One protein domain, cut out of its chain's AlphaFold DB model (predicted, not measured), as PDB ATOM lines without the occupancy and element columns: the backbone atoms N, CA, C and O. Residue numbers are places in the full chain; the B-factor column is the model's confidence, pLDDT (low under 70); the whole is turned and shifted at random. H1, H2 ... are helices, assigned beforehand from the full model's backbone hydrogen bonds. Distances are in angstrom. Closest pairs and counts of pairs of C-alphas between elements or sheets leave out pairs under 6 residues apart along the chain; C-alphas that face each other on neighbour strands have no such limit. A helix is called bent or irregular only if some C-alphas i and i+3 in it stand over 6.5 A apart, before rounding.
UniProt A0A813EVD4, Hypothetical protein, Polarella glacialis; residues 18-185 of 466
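What this domain is: This is residues 18 to 185 of the 466 residues of the protein "Hypothetical protein" of Polarella glacialis (UniProt A0A813EVD4). Helices are stacked in successive layers along one long axis, as a chain wound in stacked turns: H1 at one end, then the hairpin of H2 and H3, the hairpin of H4 and H5, then H7 and H8 with the short H6, and H9 with H10 at the other end. H2, H3, H4, H5 and H8 form a bundle in the body, and residues 178 to 184, of which 178 and 179 belong to H10, stick out. The printed part has 168 residues with ten named helices, H1 to H10 in order, and no named strand: the class is all helix. It is compact, with a radius of gyration of the C-alphas of 17.6 A, yet elongated in outline, spanning 56 by 31 by 27 A.

Where its parts are: The longest helix, H9, runs from residue 147 to 165 over 26.0 A, ending at C-alpha 165 (273.572, 247.504, 277.892). Before it come H8, residues 129 to 145, 24.2 A, H7, residues 118 to 124, and H6, residues 112 to 115; after it comes H10, residues 170 to 179, 14.0 A. H8 is irregular, with C-alphas 138 and 141 7.6 A apart and a kink of 53 degrees near residue 139. H5 is residues 98 to 110, 18.3 A, H4 residues 78 to 88, 15.2 A, H3 residues 58 to 69, 16.5 A, and H2 residues 42 to 54, 18.9 A. H1, residues 22 to 34, 17.7 A, begins at C-alpha 22 (272.776, 233.796, 243.749).

How they stand to each other: H9 and H8 only just touch, only at the corner, with 3 pairs of C-alphas within 8 A, the closest Leu 143 and Leu 150 at 5.1 A. H9, with residues 158 to 161 alone, only just touches H10, with 3 such pairs, the closest Phe 161 and Ile 173 at 7.1 A. H8 touches H5, which does so with residues 105 to 109 alone; the closest C-alphas, Arg 109 and Thr 139, are 5.3 A apart. H4 and H5 form a helical hairpin at a shallow tilt of 27 degrees, with the C-alphas of Ala 85 and His 101 closest at 5.4 A. H7 touches H4, closest at the C-alphas of Cys 79 and Ala 123, 5.6 A. H6 and H7 only just touch, only at the corner, with 3 pairs within 8 A, the C-alphas of Val 115 and Gly 121 closest at 6.2 A. Residues 65 to 69 of H3 touch residues 99 to 103 of H5, closest at the C-alphas of Ile 65 and Leu 100, 5.9 A. H2 and H3 form a helical hairpin at 24 degrees, a shallow tilt, with the C-alphas of Leu 49 and Val 61 closest at 5.3 A. H1, with residues 24 to 28 alone, touches H2, closest at the C-alphas of Val 24 and Ile 48, 5.3 A. Every O i to N i+4 pair is within hydrogen-bond range in H1, H3, H4, H5, H7, H9 and H10, against 7 of 9 in H2 and 11 of 13 in H8, while H6 is too short for such a pair.

The domain as a whole: The C-alphas farthest apart, those of Tyr 33 and Lys 171, are 56.7 A apart. The printed part has no cut, and no link is long. The mean pLDDT of the printed part is 89.6; residue 144 and residues 181 to 185 are under 70.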
ATOM      1  N   SER A  18     279.092 229.721 249.720       92.19
ATOM      2  CA  SER A  18     277.796 229.494 250.376       92.19
ATOM      3  C   SER A  18     277.286 230.684 251.196       92.19
ATOM      4  O   SER A  18     276.163 230.667 251.695       92.19
ATOM      5  N   ASP A  19     278.090 231.735 251.326       92.50
ATOM      6  CA  ASP A  19     277.819 232.915 252.148       92.50
ATOM      7  C   ASP A  19     277.269 234.111 251.350       92.50
ATOM      8  O   ASP A  19     277.244 235.240 251.847       92.50
ATOM      9  N   MET A  20     276.806 233.864 250.124       93.88
ATOM     10  CA  MET A  20     276.245 234.868 249.228       93.88
ATOM     11  C   MET A  20     275.040 234.306 248.477       93.88
ATOM     12  O   MET A  20     275.034 233.152 248.053       93.88
ATOM     13  N   SER A  21     273.999 235.121 248.299       94.31
ATOM     14  CA  SER A  21     272.847 234.699 247.502       94.31
ATOM     15  C   SER A  21     273.198 234.682 246.005       94.31
ATOM     16  O   SER A  21     274.027 235.486 245.562       94.31
ATOM     17  N   PRO A  22     272.539 233.834 245.192       94.38
ATOM     18  CA  PRO A  22     272.776 233.796 243.749       94.38
ATOM     19  C   PRO A  22     272.614 235.160 243.066       94.38
ATOM     20  O   PRO A  22     273.421 235.508 242.214       94.38
ATOM     21  N   ALA A  23     271.628 235.959 243.492       94.06
ATOM     22  CA  ALA A  23     271.374 237.289 242.935       94.06
ATOM     23  C   ALA A  23     272.514 238.282 243.227       94.06
ATOM     24  O   ALA A  23     272.901 239.064 242.363       94.06
ATOM     25  N   VAL A  24     273.084 238.238 244.436       96.06
ATOM     26  CA  VAL A  24     274.224 239.091 244.801       96.06
ATOM     27  C   VAL A  24     275.467 238.671 244.016       96.06
ATOM     28  O   VAL A  24     276.164 239.524 243.469       96.06
ATOM     29  N   PHE A  25     275.706 237.361 243.892       95.81
ATOM     30  CA  PHE A  25     276.835 236.829 243.128       95.81
ATOM     31  C   PHE A  25     276.731 237.153 241.631       95.81
ATOM     32  O   PHE A  25     277.717 237.552 241.013       95.81
ATOM     33  N   GLU A  26     275.534 237.061 241.050       95.81
ATOM     34  CA  GLU A  26     275.269 237.493 239.675       95.81
ATOM     35  C   GLU A  26     275.532 238.994 239.483       95.81
ATOM     36  O   GLU A  26     276.105 239.385 238.463       95.81
ATOM     37  N   GLY A  27     275.201 239.829 240.474       96.25
ATOM     38  CA  GLY A  27     275.555 241.249 240.488       96.25
ATOM     39  C   GLY A  27     277.069 241.483 240.455       96.25
ATOM     40  O   GLY A  27     277.548 242.276 239.640       96.25
ATOM     41  N   LEU A  28     277.838 240.742 241.266       96.81
ATOM     42  CA  LEU A  28     279.308 240.803 241.247       96.81
ATOM     43  C   LEU A  28     279.872 240.422 239.872       96.81
ATOM     44  O   LEU A  28     280.731 241.123 239.335       96.81
ATOM     45  N   LEU A  29     279.382 239.321 239.288       96.06
ATOM     46  CA  LEU A  29     279.816 238.864 237.966       96.06
ATOM     47  C   LEU A  29     279.435 239.871 236.877       96.06
ATOM     48  O   LEU A  29     280.263 240.189 236.027       96.06
ATOM     49  N   SER A  30     278.217 240.407 236.908       96.75
ATOM     50  CA  SER A  30     277.757 241.402 235.935       96.75
ATOM     51  C   SER A  30     278.664 242.626 235.937       96.75
ATOM     52  O   SER A  30     279.150 243.023 234.878       96.75
ATOM     53  N   PHE A  31     279.009 243.135 237.121       97.69
ATOM     54  CA  PHE A  31     279.960 244.232 237.231       97.69
ATOM     55  C   PHE A  31     281.363 243.840 236.747       97.69
ATOM     56  O   PHE A  31     281.985 244.599 236.011       97.69
ATOM     57  N   LEU A  32     281.856 242.646 237.092       96.44
ATOM     58  CA  LEU A  32     283.175 242.172 236.659       96.44
ATOM     59  C   LEU A  32     283.296 242.084 235.128       96.44
ATOM     60  O   LEU A  32     284.340 242.418 234.572       96.44
ATOM     61  N   TYR A  33     282.242 241.628 234.448       97.12
ATOM     62  CA  TYR A  33     282.251 241.428 232.997       97.12
ATOM     63  C   TYR A  33     281.809 242.661 232.197       97.12
ATOM     64  O   TYR A  33     282.254 242.819 231.060       97.12
ATOM     65  N   ARG A  34     280.930 243.511 232.741       96.50
ATOM     66  CA  ARG A  34     280.308 244.636 232.011       96.50
ATOM     67  C   ARG A  34     280.674 246.014 232.557       96.50
ATOM     68  O   ARG A  34     280.508 246.997 231.846       96.50
ATOM     69  N   GLY A  35     281.157 246.097 233.794       95.31
ATOM     70  CA  GLY A  35     281.388 247.358 234.503       95.31
ATOM     71  C   GLY A  35     280.117 248.023 235.044       95.31
ATOM     72  O   GLY A  35     280.192 249.152 235.516       95.31
ATOM     73  N   CYS A  36     278.959 247.356 234.977       94.56
ATOM     74  CA  CYS A  36     277.676 247.861 235.470       94.56
ATOM     75  C   CYS A  36     276.775 246.724 235.982       94.56
ATOM     76  O   CYS A  36     277.017 245.546 235.705       94.56
ATOM     77  N   ILE A  37     275.732 247.093 236.729       95.75
ATOM     78  CA  ILE A  37     274.659 246.195 237.172       95.75
ATOM     79  C   ILE A  37     273.343 246.799 236.691       95.75
ATOM     80  O   ILE A  37     273.003 247.908 237.100       95.75
ATOM     81  N   ASP A  38     272.635 246.073 235.828       87.38
ATOM     82  CA  ASP A  38     271.450 246.581 235.131       87.38
ATOM     83  C   ASP A  38     270.220 246.695 236.064       87.38
ATOM     84  O   ASP A  38     269.485 247.675 235.991       87.38
ATOM     85  N   ASP A  39     270.053 245.754 237.004       87.75
ATOM     86  CA  ASP A  39     268.891 245.664 237.909       87.75
ATOM     87  C   ASP A  39     269.264 245.933 239.381       87.75
ATOM     88  O   ASP A  39     268.975 245.152 240.298       87.75
ATOM     89  N   LEU A  40     269.960 247.045 239.628       93.69
ATOM     90  CA  LEU A  40     270.297 247.456 240.989       93.69
ATOM     91  C   LEU A  40     269.065 248.066 241.678       93.69
ATOM     92  O   LEU A  40     268.459 249.007 241.178       93.69
ATOM     93  N   SER A  41     268.693 247.537 242.843       93.38
ATOM     94  CA  SER A  41     267.615 248.064 243.689       93.38
ATOM     95  C   SER A  41     268.188 248.509 245.038       93.38
ATOM     96  O   SER A  41     269.252 248.024 245.416       93.38
ATOM     97  N   PRO A  42     267.516 249.369 245.827       88.62
ATOM     98  CA  PRO A  42     268.051 249.811 247.121       88.62
ATOM     99  C   PRO A  42     268.377 248.660 248.093       88.62
ATOM    100  O   PRO A  42     269.365 248.714 248.830       88.62
ATOM    101  N   THR A  43     267.571 247.594 248.079       87.75
ATOM    102  CA  THR A  43     267.791 246.407 248.917       87.75
ATOM    103  C   THR A  43     268.972 245.584 248.408       87.75
ATOM    104  O   THR A  43     269.890 245.303 249.176       87.75
ATOM    105  N   THR A  44     269.007 245.269 247.109       93.38
ATOM    106  CA  THR A  44     270.105 244.486 246.515       93.38
ATOM    107  C   THR A  44     271.429 245.249 246.501       93.38
ATOM    108  O   THR A  44     272.475 244.633 246.675       93.38
ATOM    109  N   ALA A  45     271.406 246.580 246.393       95.81
ATOM    110  CA  ALA A  45     272.591 247.433 246.458       95.81
ATOM    111  C   ALA A  45     273.333 247.292 247.786       95.81
ATOM    112  O   ALA A  45     274.555 247.196 247.791       95.81
ATOM    113  N   SER A  46     272.605 247.219 248.901       95.00
ATOM    114  CA  SER A  46     273.203 247.049 250.229       95.00
ATOM    115  C   SER A  46     273.899 245.691 250.374       95.00
ATOM    116  O   SER A  46     274.978 245.600 250.957       95.00
ATOM    117  N   ASP A  47     273.306 244.627 249.828       95.31
ATOM    118  CA  ASP A  47     273.877 243.279 249.903       95.31
ATOM    119  C   ASP A  47     275.068 243.104 248.949       95.31
ATOM    120  O   ASP A  47     276.087 242.529 249.337       95.31
ATOM    121  N   ILE A  48     274.981 243.665 247.738       97.06
ATOM    122  CA  ILE A  48     276.084 243.704 246.769       97.06
ATOM    123  C   ILE A  48     277.242 244.539 247.303       97.06
ATOM    124  O   ILE A  48     278.385 244.111 247.184       97.06
ATOM    125  N   LEU A  49     276.968 245.667 247.956       97.25
ATOM    126  CA  LEU A  49     277.987 246.498 248.593       97.25
ATOM    127  C   LEU A  49     278.791 245.708 249.642       97.25
ATOM    128  O   LEU A  49     280.023 245.711 249.594       97.25
ATOM    129  N   ARG A  50     278.120 244.969 250.541       95.50
ATOM    130  CA  ARG A  50     278.802 244.101 251.525       95.50
ATOM    131  C   ARG A  50     279.622 243.003 250.852       95.50
ATOM    132  O   ARG A  50     280.742 242.719 251.268       95.50
ATOM    133  N   ALA A  51     279.054 242.364 249.832       96.44
ATOM    134  CA  ALA A  51     279.727 241.300 249.102       96.44
ATOM    135  C   ALA A  51     280.967 241.816 248.359       96.44
ATOM    136  O   ALA A  51     282.015 241.177 248.416       96.44
ATOM    137  N   ALA A  52     280.866 242.982 247.721       96.88
ATOM    138  CA  ALA A  52     281.945 243.627 246.986       96.88
ATOM    139  C   ALA A  52     283.127 243.982 247.891       96.88
ATOM    140  O   ALA A  52     284.267 243.711 247.522       96.88
ATOM    141  N   ASP A  53     282.870 244.527 249.083       96.06
ATOM    142  CA  ASP A  53     283.914 244.801 250.080       96.06
ATOM    143  C   ASP A  53     284.612 243.512 250.526       96.06
ATOM    144  O   ASP A  53     285.839 243.424 250.502       96.06
ATOM    145  N   LYS A  54     283.833 242.457 250.795       94.69
ATOM    146  CA  LYS A  54     284.354 241.140 251.183       94.69
ATOM    147  C   LYS A  54     285.260 240.500 250.127       94.69
ATOM    148  O   LYS A  54     286.223 239.827 250.491       94.69
ATOM    149  N   VAL A  55     284.961 240.684 248.840       95.00
ATOM    150  CA  VAL A  55     285.800 240.191 247.731       95.00
ATOM    151  C   VAL A  55     286.797 241.239 247.213       95.00
ATOM    152  O   VAL A  55     287.408 241.038 246.164       95.00
ATOM    153  N   CYS A  56     286.984 242.343 247.945       94.75
ATOM    154  CA  CYS A  56     287.928 243.423 247.644       94.75
ATOM    155  C   CYS A  56     287.722 244.090 246.266       94.75
ATOM    156  O   CYS A  56     288.685 244.452 245.587       94.75
ATOM    157  N   MET A  57     286.471 244.271 245.836       96.38
ATOM    158  CA  MET A  57     286.109 244.956 244.589       96.38
ATOM    159  C   MET A  57     285.809 246.444 244.830       96.38
ATOM    160  O   MET A  57     284.661 246.877 244.741       96.38
ATOM    161  N   GLU A  58     286.839 247.253 245.098       95.75
ATOM    162  CA  GLU A  58     286.695 248.684 245.454       95.75
ATOM    163  C   GLU A  58     285.895 249.515 244.432       95.75
ATOM    164  O   GLU A  58     285.107 250.385 244.810       95.75
ATOM    165  N   GLY A  59     286.046 249.228 243.133       96.81
ATOM    166  CA  GLY A  59     285.277 249.905 242.082       96.81
ATOM    167  C   GLY A  59     283.771 249.640 242.180       96.81
ATOM    168  O   GLY A  59     282.973 250.544 241.951       96.81
ATOM    169  N   LEU A  60     283.379 248.429 242.591       97.44
ATOM    170  CA  LEU A  60     281.976 248.078 242.808       97.44
ATOM    171  C   LEU A  60     281.442 248.662 244.120       97.44
ATOM    172  O   LEU A  60     280.314 249.139 244.159       97.44
ATOM    173  N   VAL A  61     282.265 248.690 245.174       97.44
ATOM    174  CA  VAL A  61     281.923 249.388 246.426       97.44
ATOM    175  C   VAL A  61     281.593 250.853 246.125       97.44
ATOM    176  O   VAL A  61     280.532 251.336 246.514       97.44
ATOM    177  N   THR A  62     282.450 251.531 245.357       97.44
ATOM    178  CA  THR A  62     282.241 252.929 244.943       97.44
ATOM    179  C   THR A  62     280.957 253.088 244.124       97.44
ATOM    180  O   THR A  62     280.123 253.921 244.466       97.44
ATOM    181  N   TYR A  63     280.745 252.231 243.117       97.44
ATOM    182  CA  TYR A  63     279.532 252.230 242.287       97.44
ATOM    183  C   TYR A  63     278.245 252.077 243.116       97.44
ATOM    184  O   TYR A  63     277.280 252.818 242.930       97.44
ATOM    185  N   CYS A  64     278.224 251.141 244.070       97.81
ATOM    186  CA  CYS A  64     277.070 250.942 244.944       97.81
ATOM    187  C   CYS A  64     276.844 252.131 245.887       97.81
ATOM    188  O   CYS A  64     275.694 252.500 246.117       97.81
ATOM    189  N   ILE A  65     277.907 252.737 246.424       97.69
ATOM    190  CA  ILE A  65     277.802 253.925 247.283       97.69
ATOM    191  C   ILE A  65     277.220 255.107 246.506       97.69
ATOM    192  O   ILE A  65     276.293 255.746 247.000       97.69
ATOM    193  N   GLU A  66     277.714 255.373 245.296       97.38
ATOM    194  CA  GLU A  66     277.190 256.436 244.430       97.38
ATOM    195  C   GLU A  66     275.705 256.221 244.129       97.38
ATOM    196  O   GLU A  66     274.906 257.129 244.345       97.38
ATOM    197  N   TYR A  67     275.312 254.999 243.751       97.12
ATOM    198  CA  TYR A  67     273.907 254.653 243.524       97.12
ATOM    199  C   TYR A  67     273.028 254.892 244.765       97.12
ATOM    200  O   TYR A  67     271.920 255.417 244.659       97.12
ATOM    201  N   ILE A  68     273.505 254.502 245.954       97.19
ATOM    202  CA  ILE A  68     272.766 254.681 247.213       97.19
ATOM    203  C   ILE A  68     272.576 256.169 247.526       97.19
ATOM    204  O   ILE A  68     271.484 256.576 247.925       97.19
ATOM    205  N   LEU A  69     273.624 256.977 247.351       97.19
ATOM    206  CA  LEU A  69     273.595 258.411 247.642       97.19
ATOM    207  C   LEU A  69     272.812 259.220 246.596       97.19
ATOM    208  O   LEU A  69     272.259 260.263 246.944       97.19
ATOM    209  N   ASP A  70     272.696 258.731 245.359       96.19
ATOM    210  CA  ASP A  70     271.923 259.352 244.274       96.19
ATOM    211  C   ASP A  70     270.409 259.075 244.400       96.19
ATOM    212  O   ASP A  70     269.763 258.482 243.538       96.19
ATOM    213  N   GLY A  71     269.830 259.463 245.540       92.62
ATOM    214  CA  GLY A  71     268.379 259.445 245.772       92.62
ATOM    215  C   GLY A  71     267.781 258.116 246.249       92.62
ATOM    216  O   GLY A  71     266.567 258.036 246.429       92.62
ATOM    217  N   ASN A  72     268.597 257.089 246.506       95.81
ATOM    218  CA  ASN A  72     268.136 255.786 247.016       95.81
ATOM    219  C   ASN A  72     268.274 255.635 248.546       95.81
ATOM    220  O   ASN A  72     267.958 254.582 249.113       95.81
ATOM    221  N   LEU A  73     268.729 256.686 249.227       95.56
ATOM    222  CA  LEU A  73     268.770 256.772 250.680       95.56
ATOM    223  C   LEU A  73     267.378 257.120 251.230       95.56
ATOM    224  O   LEU A  73     266.680 257.974 250.692       95.56
ATOM    225  N   SER A  74     266.958 256.450 252.305       95.31
ATOM    226  CA  SER A  74     265.629 256.638 252.903       95.31
ATOM    227  C   SER A  74     265.694 256.606 254.427       95.31
ATOM    228  O   SER A  74     266.635 256.050 254.994       95.31
ATOM    229  N   SER A  75     264.651 257.102 255.103       94.75
ATOM    230  CA  SER A  75     264.540 257.037 256.572       94.75
ATOM    231  C   SER A  75     264.537 255.607 257.128       94.75
ATOM    232  O   SER A  75     264.882 255.394 258.286       94.75
ATOM    233  N   LYS A  76     264.182 254.619 256.296       94.00
ATOM    234  CA  LYS A  76     264.160 253.192 256.644       94.00
ATOM    235  C   LYS A  76     265.533 252.530 256.502       94.00
ATOM    236  O   LYS A  76     265.832 251.574 257.212       94.00
ATOM    237  N   SER A  77     266.356 253.010 255.567       94.06
ATOM    238  CA  SER A  77     267.644 252.393 255.221       94.06
ATOM    239  C   SER A  77     268.851 253.113 255.821       94.06
ATOM    240  O   SER A  77     269.869 252.464 256.062       94.06
ATOM    241  N   CYS A  78     268.757 254.415 256.112       95.50
ATOM    242  CA  CYS A  78     269.903 255.244 256.490       95.50
ATOM    243  C   CYS A  78     270.636 254.758 257.748       95.50
ATOM    244  O   CYS A  78     271.859 254.707 257.737       95.50
ATOM    245  N   CYS A  79     269.933 254.328 258.803       95.75
ATOM    246  CA  CYS A  79     270.586 253.815 260.015       95.75
ATOM    247  C   CYS A  79     271.304 252.478 259.763       95.75
ATOM    248  O   CYS A  79     272.420 252.273 260.236       95.75
ATOM    249  N   GLY A  80     270.702 251.580 258.974       94.56
ATOM    250  CA  GLY A  80     271.331 250.307 258.611       94.56
ATOM    251  C   GLY A  80     272.569 250.492 257.727       94.56
ATOM    252  O   GLY A  80     273.559 249.779 257.895       94.56
ATOM    253  N   LEU A  81     272.526 251.469 256.820       95.94
ATOM    254  CA  LEU A  81     273.648 251.854 255.962       95.94
ATOM    255  C   LEU A  81     274.749 252.582 256.737       95.94
ATOM    256  O   LEU A  81     275.920 252.288 256.515       95.94
ATOM    257  N   LEU A  82     274.393 253.459 257.681       96.12
ATOM    258  CA  LEU A  82     275.346 254.109 258.581       96.12
ATOM    259  C   LEU A  82     276.130 253.062 259.371       96.12
ATOM    260  O   LEU A  82     277.357 253.064 259.335       96.12
ATOM    261  N   ARG A  83     275.425 252.113 259.999       94.31
ATOM    262  CA  ARG A  83     276.054 251.011 260.734       94.31
ATOM    263  C   ARG A  83     276.984 250.191 259.844       94.31
ATOM    264  O   ARG A  83     278.115 249.918 260.226       94.31
ATOM    265  N   MET A  84     276.533 249.841 258.637       94.31
ATOM    266  CA  MET A  84     277.357 249.117 257.665       94.31
ATOM    267  C   MET A  84     278.637 249.891 257.318       94.31
ATOM    268  O   MET A  84     279.721 249.310 257.301       94.31
ATOM    269  N   ALA A  85     278.519 251.195 257.063       94.94
ATOM    270  CA  ALA A  85     279.654 252.050 256.741       94.94
ATOM    271  C   ALA A  85     280.619 252.211 257.928       94.94
ATOM    272  O   ALA A  85     281.829 252.285 257.719       94.94
ATOM    273  N   SER A  86     280.114 252.222 259.163       90.69
ATOM    274  CA  SER A  86     280.935 252.218 260.379       90.69
ATOM    275  C   SER A  86     281.681 250.893 260.561       90.69
ATOM    276  O   SER A  86     282.902 250.905 260.742       90.69
ATOM    277  N   GLU A  87     280.977 249.762 260.442       90.62
ATOM    278  CA  GLU A  87     281.518 248.404 260.602       90.62
ATOM    279  C   GLU A  87     282.605 248.093 259.557       90.62
ATOM    280  O   GLU A  87     283.722 247.712 259.913       90.62
ATOM    281  N   LEU A  88     282.306 248.286 258.267       90.75
ATOM    282  CA  LEU A  88     283.207 247.930 257.161       90.75
ATOM    283  C   LEU A  88     284.225 249.041 256.861       90.75
ATOM    284  O   LEU A  88     285.408 248.785 256.629       90.75
ATOM    285  N   GLY A  89     283.800 250.301 256.957       85.00
ATOM    286  CA  GLY A  89     284.642 251.473 256.718       85.00
ATOM    287  C   GLY A  89     285.582 251.836 257.866       85.00
ATOM    288  O   GLY A  89     286.305 252.833 257.755       85.00
ATOM    289  N   LYS A  90     285.594 251.049 258.952       83.75
ATOM    290  CA  LYS A  90     286.387 251.283 260.171       83.75
ATOM    291  C   LYS A  90     286.144 252.689 260.732       83.75
ATOM    292  O   LYS A  90     287.099 253.444 260.928       83.75
ATOM    293  N   TYR A  91     284.873 253.034 260.941       73.69
ATOM    294  CA  TYR A  91     284.423 254.333 261.461       73.69
ATOM    295  C   TYR A  91     284.889 255.520 260.598       73.69
ATOM    296  O   TYR A  91     285.542 256.449 261.069       73.69
ATOM    297  N   GLY A  92     284.638 255.448 259.286       70.12
ATOM    298  CA  GLY A  92     284.947 256.533 258.344       70.12
ATOM    299  C   GLY A  92     286.435 256.724 258.016       70.12
ATOM    300  O   GLY A  92     286.791 257.676 257.319       70.12
ATOM    301  N   ARG A  93     287.315 255.826 258.481       76.44
ATOM    302  CA  ARG A  93     288.753 255.859 258.161       76.44
ATOM    303  C   ARG A  93     289.050 255.355 256.754       76.44
ATOM    304  O   ARG A  93     290.055 255.756 256.170       76.44
ATOM    305  N   SER A  94     288.206 254.478 256.215       89.00
ATOM    306  CA  SER A  94     288.328 254.048 254.826       89.00
ATOM    307  C   SER A  94     287.841 255.158 253.885       89.00
ATOM    308  O   SER A  94     286.678 255.565 253.985       89.00
ATOM    309  N   PRO A  95     288.682 255.636 252.948       92.44
ATOM    310  CA  PRO A  95     288.301 256.699 252.022       92.44
ATOM    311  C   PRO A  95     287.138 256.288 251.113       92.44
ATOM    312  O   PRO A  95     286.352 257.146 250.729       92.44
ATOM    313  N   VAL A  96     286.995 254.990 250.825       94.94
ATOM    314  CA  VAL A  96     285.922 254.451 249.977       94.94
ATOM    315  C   VAL A  96     284.564 254.513 250.686       94.94
ATOM    316  O   VAL A  96     283.563 254.850 250.071       94.94
ATOM    317  N   TRP A  97     284.527 254.245 251.994       95.25
ATOM    318  CA  TRP A  97     283.290 254.201 252.786       95.25
ATOM    319  C   TRP A  97     282.876 255.553 253.371       95.25
ATOM    320  O   TRP A  97     281.712 255.752 253.733       95.25
ATOM    321  N   LYS A  98     283.818 256.497 253.463       93.75
ATOM    322  CA  LYS A  98     283.592 257.831 254.025       93.75
ATOM    323  C   LYS A  98     282.409 258.580 253.381       93.75
ATOM    324  O   LYS A  98     281.623 259.132 254.152       93.75
ATOM    325  N   PRO A  99     282.214 258.585 252.044       96.75
ATOM    326  CA  PRO A  99     281.072 259.259 251.427       96.75
ATOM    327  C   PRO A  99     279.727 258.693 251.887       96.75
ATOM    328  O   PRO A  99     278.831 259.466 252.214       96.75
ATOM    329  N   LEU A 100     279.593 257.362 251.983       96.75
ATOM    330  CA  LEU A 100     278.356 256.735 252.460       96.75
ATOM    331  C   LEU A 100     278.073 257.107 253.915       96.75
ATOM    332  O   LEU A 100     276.951 257.483 254.248       96.75
ATOM    333  N   HIS A 101     279.096 257.032 254.767       94.94
ATOM    334  CA  HIS A 101     278.984 257.384 256.179       94.94
ATOM    335  C   HIS A 101     278.528 258.842 256.360       94.94
ATOM    336  O   HIS A 101     277.551 259.110 257.057       94.94
ATOM    337  N   GLN A 102     279.191 259.787 255.682       94.25
ATOM    338  CA  GLN A 102     278.835 261.209 255.728       94.25
ATOM    339  C   GLN A 102     277.447 261.477 255.136       94.25
ATOM    340  O   GLN A 102     276.660 262.202 255.739       94.25
ATOM    341  N   GLY A 103     277.116 260.860 254.000       96.31
ATOM    342  CA  GLY A 103     275.802 260.997 253.375       96.31
ATOM    343  C   GLY A 103     274.668 260.495 254.270       96.31
ATOM    344  O   GLY A 103     273.634 261.154 254.368       96.31
ATOM    345  N   CYS A 104     274.875 259.387 254.991       96.81
ATOM    346  CA  CYS A 104     273.900 258.884 255.960       96.81
ATOM    347  C   CYS A 104     273.699 259.849 257.134       96.81
ATOM    348  O   CYS A 104     272.555 260.110 257.500       96.81
ATOM    349  N   LEU A 105     274.778 260.396 257.705       94.25
ATOM    350  CA  LEU A 105     274.689 261.364 258.803       94.25
ATOM    351  C   LEU A 105     273.961 262.646 258.381       94.25
ATOM    352  O   LEU A 105     273.038 263.077 259.071       94.25
ATOM    353  N   VAL A 106     274.316 263.205 257.218       95.25
ATOM    354  CA  VAL A 106     273.657 264.394 256.655       95.25
ATOM    355  C   VAL A 106     272.168 264.133 256.430       95.25
ATOM    356  O   VAL A 106     271.336 264.917 256.877       95.25
ATOM    357  N   TYR A 107     271.816 262.999 255.817       96.94
ATOM    358  CA  TYR A 107     270.418 262.632 255.604       96.94
ATOM    359  C   TYR A 107     269.655 262.488 256.926       96.94
ATOM    360  O   TYR A 107     268.542 262.993 257.051       96.94
ATOM    361  N   ILE A 108     270.236 261.817 257.926       95.75
ATOM    362  CA  ILE A 108     269.592 261.646 259.235       95.75
ATOM    363  C   ILE A 108     269.380 262.998 259.912       95.75
ATOM    364  O   ILE A 108     268.302 263.227 260.451       95.75
ATOM    365  N   ARG A 109     270.360 263.903 259.862       93.62
ATOM    366  CA  ARG A 109     270.232 265.258 260.409       93.62
ATOM    367  C   ARG A 109     269.091 266.029 259.749       93.62
ATOM    368  O   ARG A 109     268.276 266.624 260.454       93.62
ATOM    369  N   ASP A 110     269.013 265.981 258.423       95.31
ATOM    370  CA  ASP A 110     268.051 266.763 257.639       95.31
ATOM    371  C   ASP A 110     266.633 266.145 257.666       95.31
ATOM    372  O   ASP A 110     265.635 266.851 257.501       95.31
ATOM    373  N   HIS A 111     266.520 264.841 257.941       95.94
ATOM    374  CA  HIS A 111     265.260 264.088 257.978       95.94
ATOM    375  C   HIS A 111     264.972 263.434 259.338       95.94
ATOM    376  O   HIS A 111     264.213 262.461 259.410       95.94
ATOM    377  N   LEU A 112     265.530 263.973 260.426       95.38
ATOM    378  CA  LEU A 112     265.513 263.350 261.753       95.38
ATOM    379  C   LEU A 112     264.105 262.948 262.202       95.38
ATOM    380  O   LEU A 112     263.879 261.811 262.603       95.38
ATOM    381  N   ALA A 113     263.127 263.841 262.038       95.19
ATOM    382  CA  ALA A 113     261.732 263.580 262.389       95.19
ATOM    383  C   ALA A 113     261.160 262.316 261.727       95.19
ATOM    384  O   ALA A 113     260.395 261.591 262.352       95.19
ATOM    385  N   GLN A 114     261.526 262.047 260.469       94.94
ATOM    386  CA  GLN A 114     261.066 260.874 259.720       94.94
ATOM    387  C   GLN A 114     261.844 259.615 260.112       94.94
ATOM    388  O   GLN A 114     261.278 258.526 260.122       94.94
ATOM    389  N   VAL A 115     263.133 259.757 260.435       95.38
ATOM    390  CA  VAL A 115     263.988 258.654 260.901       95.38
ATOM    391  C   VAL A 115     263.533 258.144 262.266       95.38
ATOM    392  O   VAL A 115     263.564 256.944 262.500       95.38
ATOM    393  N   LEU A 116     263.054 259.015 263.155       94.31
ATOM    394  CA  LEU A 116     262.591 258.607 264.486       94.31
ATOM    395  C   LEU A 116     261.200 257.929 264.478       94.31
ATOM    396  O   LEU A 116     260.764 257.431 265.514       94.31
ATOM    397  N   GLN A 117     260.496 257.886 263.338       92.38
ATOM    398  CA  GLN A 117     259.199 257.199 263.202       92.38
ATOM    399  C   GLN A 117     259.352 255.679 263.033       92.38
ATOM    400  O   GLN A 117     260.420 255.201 262.670       92.38
ATOM    401  N   GLU A 118     258.265 254.932 263.271       78.50
ATOM    402  CA  GLU A 118     258.173 253.462 263.395       78.50
ATOM    403  C   GLU A 118     259.341 252.651 262.796       78.50
ATOM    404  O   GLU A 118     260.179 252.143 263.540       78.50
ATOM    405  N   GLU A 119     259.417 252.519 261.469       82.81
ATOM    406  CA  GLU A 119     260.429 251.669 260.824       82.81
ATOM    407  C   GLU A 119     261.862 252.209 260.964       82.81
ATOM    408  O   GLU A 119     262.793 251.428 261.167       82.81
ATOM    409  N   GLY A 120     262.050 253.531 260.903       83.56
ATOM    410  CA  GLY A 120     263.359 254.157 261.100       83.56
ATOM    411  C   GLY A 120     263.830 254.056 262.555       83.56
ATOM    412  O   GLY A 120     264.992 253.743 262.809       83.56
ATOM    413  N   GLY A 121     262.910 254.181 263.517       89.44
ATOM    414  CA  GLY A 121     263.186 254.009 264.941       89.44
ATOM    415  C   GLY A 121     263.655 252.591 265.272       89.44
ATOM    416  O   GLY A 121     264.567 252.412 266.073       89.44
ATOM    417  N   GLN A 122     263.117 251.566 264.604       92.50
ATOM    418  CA  GLN A 122     263.615 250.190 264.750       92.50
ATOM    419  C   GLN A 122     265.020 250.012 264.166       92.50
ATOM    420  O   GLN A 122     265.832 249.268 264.715       92.50
ATOM    421  N   ALA A 123     265.329 250.689 263.057       92.38
ATOM    422  CA  ALA A 123     266.676 250.688 262.498       92.38
ATOM    423  C   ALA A 123     267.670 251.446 263.401       92.38
ATOM    424  O   ALA A 123     268.810 251.009 263.541       92.38
ATOM    425  N   PHE A 124     267.226 252.521 264.060       93.69
ATOM    426  CA  PHE A 124     267.997 253.278 265.050       93.69
ATOM    427  C   PHE A 124     268.423 252.403 266.237       93.69
ATOM    428  O   PHE A 124     269.585 252.429 266.635       93.69
ATOM    429  N   LEU A 125     267.523 251.558 266.755       94.25
ATOM    430  CA  LEU A 125     267.824 250.651 267.873       94.25
ATOM    431  C   LEU A 125     268.932 249.629 267.559       94.25
ATOM    432  O   LEU A 125     269.542 249.070 268.465       94.25
ATOM    433  N   ARG A 126     269.220 249.400 266.273       93.81
ATOM    434  CA  ARG A 126     270.244 248.456 265.803       93.81
ATOM    435  C   ARG A 126     271.607 249.097 265.547       93.81
ATOM    436  O   ARG A 126     272.501 248.373 265.100       93.81
ATOM    437  N   LEU A 127     271.747 250.410 265.744       94.25
ATOM    438  CA  LEU A 127     273.026 251.108 265.618       94.25
ATOM    439  C   LEU A 127     274.024 250.569 266.643       94.25
ATOM    440  O   LEU A 127     273.650 250.214 267.759       94.25
ATOM    441  N   ASP A 128     275.298 250.519 266.270       90.62
ATOM    442  CA  ASP A 128     276.367 250.335 267.242       90.62
ATOM    443  C   ASP A 128     276.579 251.622 268.058       90.62
ATOM    444  O   ASP A 128     276.122 252.708 267.690       90.62
ATOM    445  N   GLN A 129     277.294 251.496 269.175       87.25
ATOM    446  CA  GLN A 129     277.498 252.599 270.109       87.25
ATOM    447  C   GLN A 129     278.207 253.802 269.456       87.25
ATOM    448  O   GLN A 129     277.838 254.942 269.732       87.25
ATOM    449  N   ALA A 130     279.191 253.575 268.578       84.56
ATOM    450  CA  ALA A 130     279.924 254.662 267.928       84.56
ATOM    451  C   ALA A 130     279.044 255.394 266.906       84.56
ATOM    452  O   ALA A 130     278.982 256.623 266.914       84.56
ATOM    453  N   SER A 131     278.286 254.657 266.089       89.50
ATOM    454  CA  SER A 131     277.323 255.261 265.157       89.50
ATOM    455  C   SER A 131     276.240 256.068 265.882       89.50
ATOM    456  O   SER A 131     275.836 257.123 265.390       89.50
ATOM    457  N   LEU A 132     275.787 255.609 267.055       90.81
ATOM    458  CA  LEU A 132     274.856 256.363 267.894       90.81
ATOM    459  C   LEU A 132     275.468 257.693 268.359       90.81
ATOM    460  O   LEU A 132     274.816 258.729 268.240       90.81
ATOM    461  N   TYR A 133     276.711 257.689 268.850       84.88
ATOM    462  CA  TYR A 133     277.391 258.918 269.276       84.88
ATOM    463  C   TYR A 133     277.530 259.932 268.148       84.88
ATOM    464  O   TYR A 133     277.176 261.097 268.332       84.88
ATOM    465  N   LEU A 134     277.990 259.481 266.981       83.56
ATOM    466  CA  LEU A 134     278.159 260.338 265.810       83.56
ATOM    467  C   LEU A 134     276.821 260.938 265.366       83.56
ATOM    468  O   LEU A 134     276.739 262.128 265.081       83.56
ATOM    469  N   LEU A 135     275.749 260.143 265.378       90.19
ATOM    470  CA  LEU A 135     274.405 260.629 265.073       90.19
ATOM    471  C   LEU A 135     273.960 261.715 266.061       90.19
ATOM    472  O   LEU A 135     273.455 262.758 265.641       90.19
ATOM    473  N   LEU A 136     274.138 261.495 267.366       87.00
ATOM    474  CA  LEU A 136     273.760 262.473 268.392       87.00
ATOM    475  C   LEU A 136     274.548 263.777 268.251       87.00
ATOM    476  O   LEU A 136     273.963 264.858 268.312       87.00
ATOM    477  N   GLN A 137     275.848 263.682 267.980       80.44
ATOM    478  CA  GLN A 137     276.694 264.832 267.678       80.44
ATOM    479  C   GLN A 137     276.152 265.630 266.481       80.44
ATOM    480  O   GLN A 137     275.887 266.825 266.608       80.44
ATOM    481  N   GLU A 138     275.906 264.973 265.348       84.19
ATOM    482  CA  GLU A 138     275.434 265.631 264.117       84.19
ATOM    483  C   GLU A 138     274.030 266.237 264.250       84.19
ATOM    484  O   GLU A 138     273.680 267.195 263.560       84.19
ATOM    485  N   THR A 139     273.208 265.697 265.151       83.88
ATOM    486  CA  THR A 139     271.823 266.144 265.361       83.88
ATOM    487  C   THR A 139     271.667 267.141 266.507       83.88
ATOM    488  O   THR A 139     270.581 267.695 266.670       83.88
ATOM    489  N   THR A 140     272.729 267.441 267.265       76.88
ATOM    490  CA  THR A 140     272.659 268.250 268.499       76.88
ATOM    491  C   THR A 140     271.981 269.609 268.279       76.88
ATOM    492  O   THR A 140     271.117 270.000 269.063       76.88
ATOM    493  N   LEU A 141     272.308 270.317 267.191       72.81
ATOM    494  CA  LEU A 141     271.698 271.618 266.879       72.81
ATOM    495  C   LEU A 141     270.203 271.500 266.539       72.81
ATOM    496  O   LEU A 141     269.403 272.317 266.993       72.81
ATOM    497  N   THR A 142     269.817 270.468 265.783       80.06
ATOM    498  CA  THR A 142     268.414 270.189 265.439       80.06
ATOM    499  C   THR A 142     267.605 269.839 266.687       80.06
ATOM    500  O   THR A 142     266.494 270.336 266.869       80.06
ATOM    501  N   LEU A 143     268.178 269.029 267.582       79.12
ATOM    502  CA  LEU A 143     267.556 268.641 268.850       79.12
ATOM    503  C   LEU A 143     267.386 269.830 269.800       79.12
ATOM    504  O   LEU A 143     266.362 269.935 270.472       79.12
ATOM    505  N   ALA A 144     268.356 270.747 269.832       69.50
ATOM    506  CA  ALA A 144     268.262 271.968 270.630       69.50
ATOM    507  C   ALA A 144     267.144 272.909 270.142       69.50
ATOM    508  O   ALA A 144     266.592 273.668 270.939       69.50
ATOM    509  N   ALA A 145     266.803 272.863 268.851       74.25
ATOM    510  CA  ALA A 145     265.764 273.702 268.259       74.25
ATOM    511  C   ALA A 145     264.339 273.133 268.417       74.25
ATOM    512  O   ALA A 145     263.381 273.910 268.433       74.25
ATOM    513  N   ASP A 146     264.175 271.810 268.546       79.00
ATOM    514  CA  ASP A 146     262.862 271.151 268.616       79.00
ATOM    515  C   ASP A 146     262.741 270.192 269.813       79.00
ATOM    516  O   ASP A 146     263.248 269.065 269.824       79.00
ATOM    517  N   ARG A 147     261.953 270.622 270.806       79.44
ATOM    518  CA  ARG A 147     261.649 269.857 272.023       79.44
ATOM    519  C   ARG A 147     261.016 268.488 271.742       79.44
ATOM    520  O   ARG A 147     261.299 267.537 272.468       79.44
ATOM    521  N   ASN A 148     260.139 268.368 270.746       83.81
ATOM    522  CA  ASN A 148     259.445 267.106 270.476       83.81
ATOM    523  C   ASN A 148     260.397 266.078 269.859       83.81
ATOM    524  O   ASN A 148     260.320 264.890 270.188       83.81
ATOM    525  N   LEU A 149     261.318 266.531 269.004       86.38
ATOM    526  CA  LEU A 149     262.382 265.680 268.471       86.38
ATOM    527  C   LEU A 149     263.327 265.221 269.575       86.38
ATOM    528  O   LEU A 149     263.653 264.037 269.620       86.38
ATOM    529  N   LEU A 150     263.685 266.115 270.501       83.38
ATOM    530  CA  LEU A 150     264.497 265.775 271.668       83.38
ATOM    531  C   LEU A 150     263.848 264.678 272.533       83.38
ATOM    532  O   LEU A 150     264.513 263.708 272.888       83.38
ATOM    533  N   LEU A 151     262.543 264.763 272.808       82.69
ATOM    534  CA  LEU A 151     261.822 263.700 273.529       82.69
ATOM    535  C   LEU A 151     261.765 262.388 272.740       82.69
ATOM    536  O   LEU A 151     261.943 261.305 273.302       82.69
ATOM    537  N   SER A 152     261.528 262.480 271.431       89.69
ATOM    538  CA  SER A 152     261.421 261.307 270.560       89.69
ATOM    539  C   SER A 152     262.748 260.550 270.499       89.69
ATOM    540  O   SER A 152     262.770 259.339 270.726       89.69
ATOM    541  N   ILE A 153     263.862 261.258 270.276       90.56
ATOM    542  CA  ILE A 153     265.187 260.634 270.248       90.56
ATOM    543  C   ILE A 153     265.582 260.113 271.627       90.56
ATOM    544  O   ILE A 153     266.122 259.017 271.715       90.56
ATOM    545  N   TRP A 154     265.251 260.834 272.704       88.56
ATOM    546  CA  TRP A 154     265.536 260.382 274.062       88.56
ATOM    547  C   TRP A 154     264.863 259.044 274.366       88.56
ATOM    548  O   TRP A 154     265.509 258.126 274.867       88.56
ATOM    549  N   SER A 155     263.591 258.890 273.986       90.00
ATOM    550  CA  SER A 155     262.866 257.630 274.174       90.00
ATOM    551  C   SER A 155     263.533 256.453 273.447       90.00
ATOM    552  O   SER A 155     263.600 255.347 273.986       90.00
ATOM    553  N   LEU A 156     264.078 256.694 272.250       92.12
ATOM    554  CA  LEU A 156     264.786 255.685 271.465       92.12
ATOM    555  C   LEU A 156     266.171 255.386 272.033       92.12
ATOM    556  O   LEU A 156     266.542 254.219 272.104       92.12
ATOM    557  N   VAL A 157     266.914 256.398 272.485       90.31
ATOM    558  CA  VAL A 157     268.210 256.206 273.147       90.31
ATOM    559  C   VAL A 157     268.038 255.414 274.436       90.31
ATOM    560  O   VAL A 157     268.753 254.442 274.646       90.31
ATOM    561  N   ARG A 158     267.043 255.747 275.260       89.38
ATOM    562  CA  ARG A 158     266.736 254.993 276.479       89.38
ATOM    563  C   ARG A 158     266.468 253.516 276.180       89.38
ATOM    564  O   ARG A 158     267.058 252.649 276.817       89.38
ATOM    565  N   ARG A 159     265.636 253.232 275.172       91.94
ATOM    566  CA  ARG A 159     265.375 251.858 274.713       91.94
ATOM    567  C   ARG A 159     266.629 251.176 274.168       91.94
ATOM    568  O   ARG A 159     266.855 250.011 274.462       91.94
ATOM    569  N   TRP A 160     267.461 251.894 273.417       93.50
ATOM    570  CA  TRP A 160     268.732 251.372 272.915       93.50
ATOM    571  C   TRP A 160     269.649 250.943 274.068       93.50
ATOM    572  O   TRP A 160     270.218 249.854 274.022       93.50
ATOM    573  N   PHE A 161     269.758 251.759 275.120       89.81
ATOM    574  CA  PHE A 161     270.545 251.443 276.316       89.81
ATOM    575  C   PHE A 161     269.977 250.256 277.099       89.81
ATOM    576  O   PHE A 161     270.734 249.405 277.573       89.81
ATOM    577  N   GLU A 162     268.653 250.160 277.195       90.38
ATOM    578  CA  GLU A 162     267.977 249.013 277.795       90.38
ATOM    579  C   GLU A 162     268.286 247.716 277.028       90.38
ATOM    580  O   GLU A 162     268.699 246.732 277.639       90.38
ATOM    581  N   GLU A 163     268.174 247.730 275.695       93.31
ATOM    582  CA  GLU A 163     268.372 246.551 274.839       93.31
ATOM    583  C   GLU A 163     269.847 246.121 274.723       93.31
ATOM    584  O   GLU A 163     270.134 244.924 274.703       93.31
ATOM    585  N   ASN A 164     270.790 247.069 274.654       89.31
ATOM    586  CA  ASN A 164     272.199 246.766 274.366       89.31
ATOM    587  C   ASN A 164     273.086 246.677 275.614       89.31
ATOM    588  O   ASN A 164     274.111 245.996 275.589       89.31
ATOM    589  N   ILE A 165     272.729 247.378 276.692       87.31
ATOM    590  CA  ILE A 165     273.572 247.504 277.892       87.31
ATOM    591  C   ILE A 165     272.842 247.008 279.150       87.31
ATOM    592  O   ILE A 165     273.485 246.695 280.153       87.31
ATOM    593  N   GLY A 166     271.511 246.888 279.114       88.50
ATOM    594  CA  GLY A 166     270.701 246.575 280.293       88.50
ATOM    595  C   GLY A 166     270.515 247.772 281.233       88.50
ATOM    596  O   GLY A 166     270.133 247.591 282.386       88.50
ATOM    597  N   ALA A 167     270.789 248.991 280.756       79.38
ATOM    598  CA  ALA A 167     270.651 250.235 281.511       79.38
ATOM    599  C   ALA A 167     269.416 251.009 281.026       79.38
ATOM    600  O   ALA A 167     269.509 251.856 280.149       79.38
ATOM    601  N   GLY A 168     268.234 250.711 281.567       76.12
ATOM    602  CA  GLY A 168     266.987 251.341 281.108       76.12
ATOM    603  C   GLY A 168     266.663 252.693 281.752       76.12
ATOM    604  O   GLY A 168     265.748 253.382 281.300       76.12
ATOM    605  N   ASP A 169     267.356 253.077 282.823       81.94
ATOM    606  CA  ASP A 169     267.084 254.307 283.564       81.94
ATOM    607  C   ASP A 169     268.159 255.380 283.331       81.94
ATOM    608  O   ASP A 169     269.337 255.092 283.110       81.94
ATOM    609  N   ILE A 170     267.742 256.646 283.404       78.56
ATOM    610  CA  ILE A 170     268.596 257.804 283.117       78.56
ATOM    611  C   ILE A 170     269.831 257.875 284.033       78.56
ATOM    612  O   ILE A 170     270.884 258.319 283.584       78.56
ATOM    613  N   LYS A 171     269.750 257.375 285.279       76.44
ATOM    614  CA  LYS A 171     270.878 257.339 286.230       76.44
ATOM    615  C   LYS A 171     271.951 256.374 285.755       76.44
ATOM    616  O   LYS A 171     273.132 256.713 285.789       76.44
ATOM    617  N   SER A 172     271.556 255.182 285.322       81.69
ATOM    618  CA  SER A 172     272.482 254.169 284.812       81.69
ATOM    619  C   SER A 172     273.170 254.636 283.529       81.69
ATOM    620  O   SER A 172     274.394 254.538 283.431       81.69
ATOM    621  N   ILE A 173     272.415 255.242 282.602       80.75
ATOM    622  CA  ILE A 173     272.964 255.823 281.364       80.75
ATOM    623  C   ILE A 173     273.943 256.957 281.697       80.75
ATOM    624  O   ILE A 173     275.064 256.986 281.187       80.75
ATOM    625  N   TYR A 174     273.556 257.861 282.602       79.44
ATOM    626  CA  TYR A 174     274.399 258.971 283.038       79.44
ATOM    627  C   TYR A 174     275.699 258.489 283.688       79.44
ATOM    628  O   TYR A 174     276.777 258.922 283.294       79.44
ATOM    629  N   LYS A 175     275.618 257.551 284.641       80.06
ATOM    630  CA  LYS A 175     276.792 256.968 285.308       80.06
ATOM    631  C   LYS A 175     277.734 256.296 284.320       80.06
ATOM    632  O   LYS A 175     278.946 256.411 284.466       80.06
ATOM    633  N   GLN A 176     277.197 255.604 283.321       80.94
ATOM    634  CA  GLN A 176     278.022 254.975 282.301       80.94
ATOM    635  C   GLN A 176     278.724 256.014 281.426       80.94
ATOM    636  O   GLN A 176     279.924 255.886 281.184       80.94
ATOM    637  N   ALA A 177     278.013 257.058 281.001       75.88
ATOM    638  CA  ALA A 177     278.609 258.146 280.236       75.88
ATOM    639  C   ALA A 177     279.678 258.897 281.058       75.88
ATOM    640  O   ALA A 177     280.748 259.199 280.543       75.88
ATOM    641  N   GLN A 178     279.440 259.092 282.360       72.38
ATOM    642  CA  GLN A 178     280.386 259.691 283.308       72.38
ATOM    643  C   GLN A 178     281.598 258.789 283.605       72.38
ATOM    644  O   GLN A 178     282.679 259.284 283.905       72.38
ATOM    645  N   SER A 179     281.435 257.463 283.538       76.19
ATOM    646  CA  SER A 179     282.514 256.509 283.837       76.19
ATOM    647  C   SER A 179     283.619 256.480 282.784       76.19
ATOM    648  O   SER A 179     284.703 255.961 283.052       76.19
ATOM    649  N   LYS A 180     283.356 257.032 281.594       70.19
ATOM    650  CA  LYS A 180     284.362 257.116 280.545       70.19
ATOM    651  C   LYS A 180     285.456 258.087 280.939       70.19
ATOM    652  O   LYS A 180     285.211 259.233 281.310       70.19
ATOM    653  N   SER A 181     286.689 257.637 280.790       67.00
ATOM    654  CA  SER A 181     287.838 258.515 280.898       67.00
ATOM    655  C   SER A 181     287.833 259.531 279.757       67.00
ATOM    656  O   SER A 181     287.378 259.280 278.642       67.00
ATOM    657  N   PHE A 182     288.439 260.683 280.010       58.62
ATOM    658  CA  PHE A 182     288.602 261.729 279.008       58.62
ATOM    659  C   PHE A 182     289.294 261.248 277.706       58.62
ATOM    660  O   PHE A 182     289.048 261.777 276.615       58.62
ATOM    661  N   ALA A 183     290.182 260.250 277.804       64.19
ATOM    662  CA  ALA A 183     290.874 259.658 276.658       64.19
ATOM    663  C   ALA A 183     289.933 258.849 275.747       64.19
ATOM    664  O   ALA A 183     290.212 258.713 274.558       64.19
ATOM    665  N   GLU A 184     288.823 258.359 276.295       65.44
ATOM    666  CA  GLU A 184     287.799 257.573 275.598       65.44
ATOM    667  C   GLU A 184     286.696 258.453 274.988       65.44
ATOM    668  O   GLU A 184     285.846 257.950 274.256       65.44
ATOM    669  N   LEU A 185     286.705 259.762 275.266       63.75
ATOM    670  CA  LEU A 185     285.804 260.722 274.634       63.75
ATOM    671  C   LEU A 185     286.293 261.065 273.221       63.75
ATOM    672  O   LEU A 185     287.431 261.532 273.041       63.75
TER     673      LEU A 185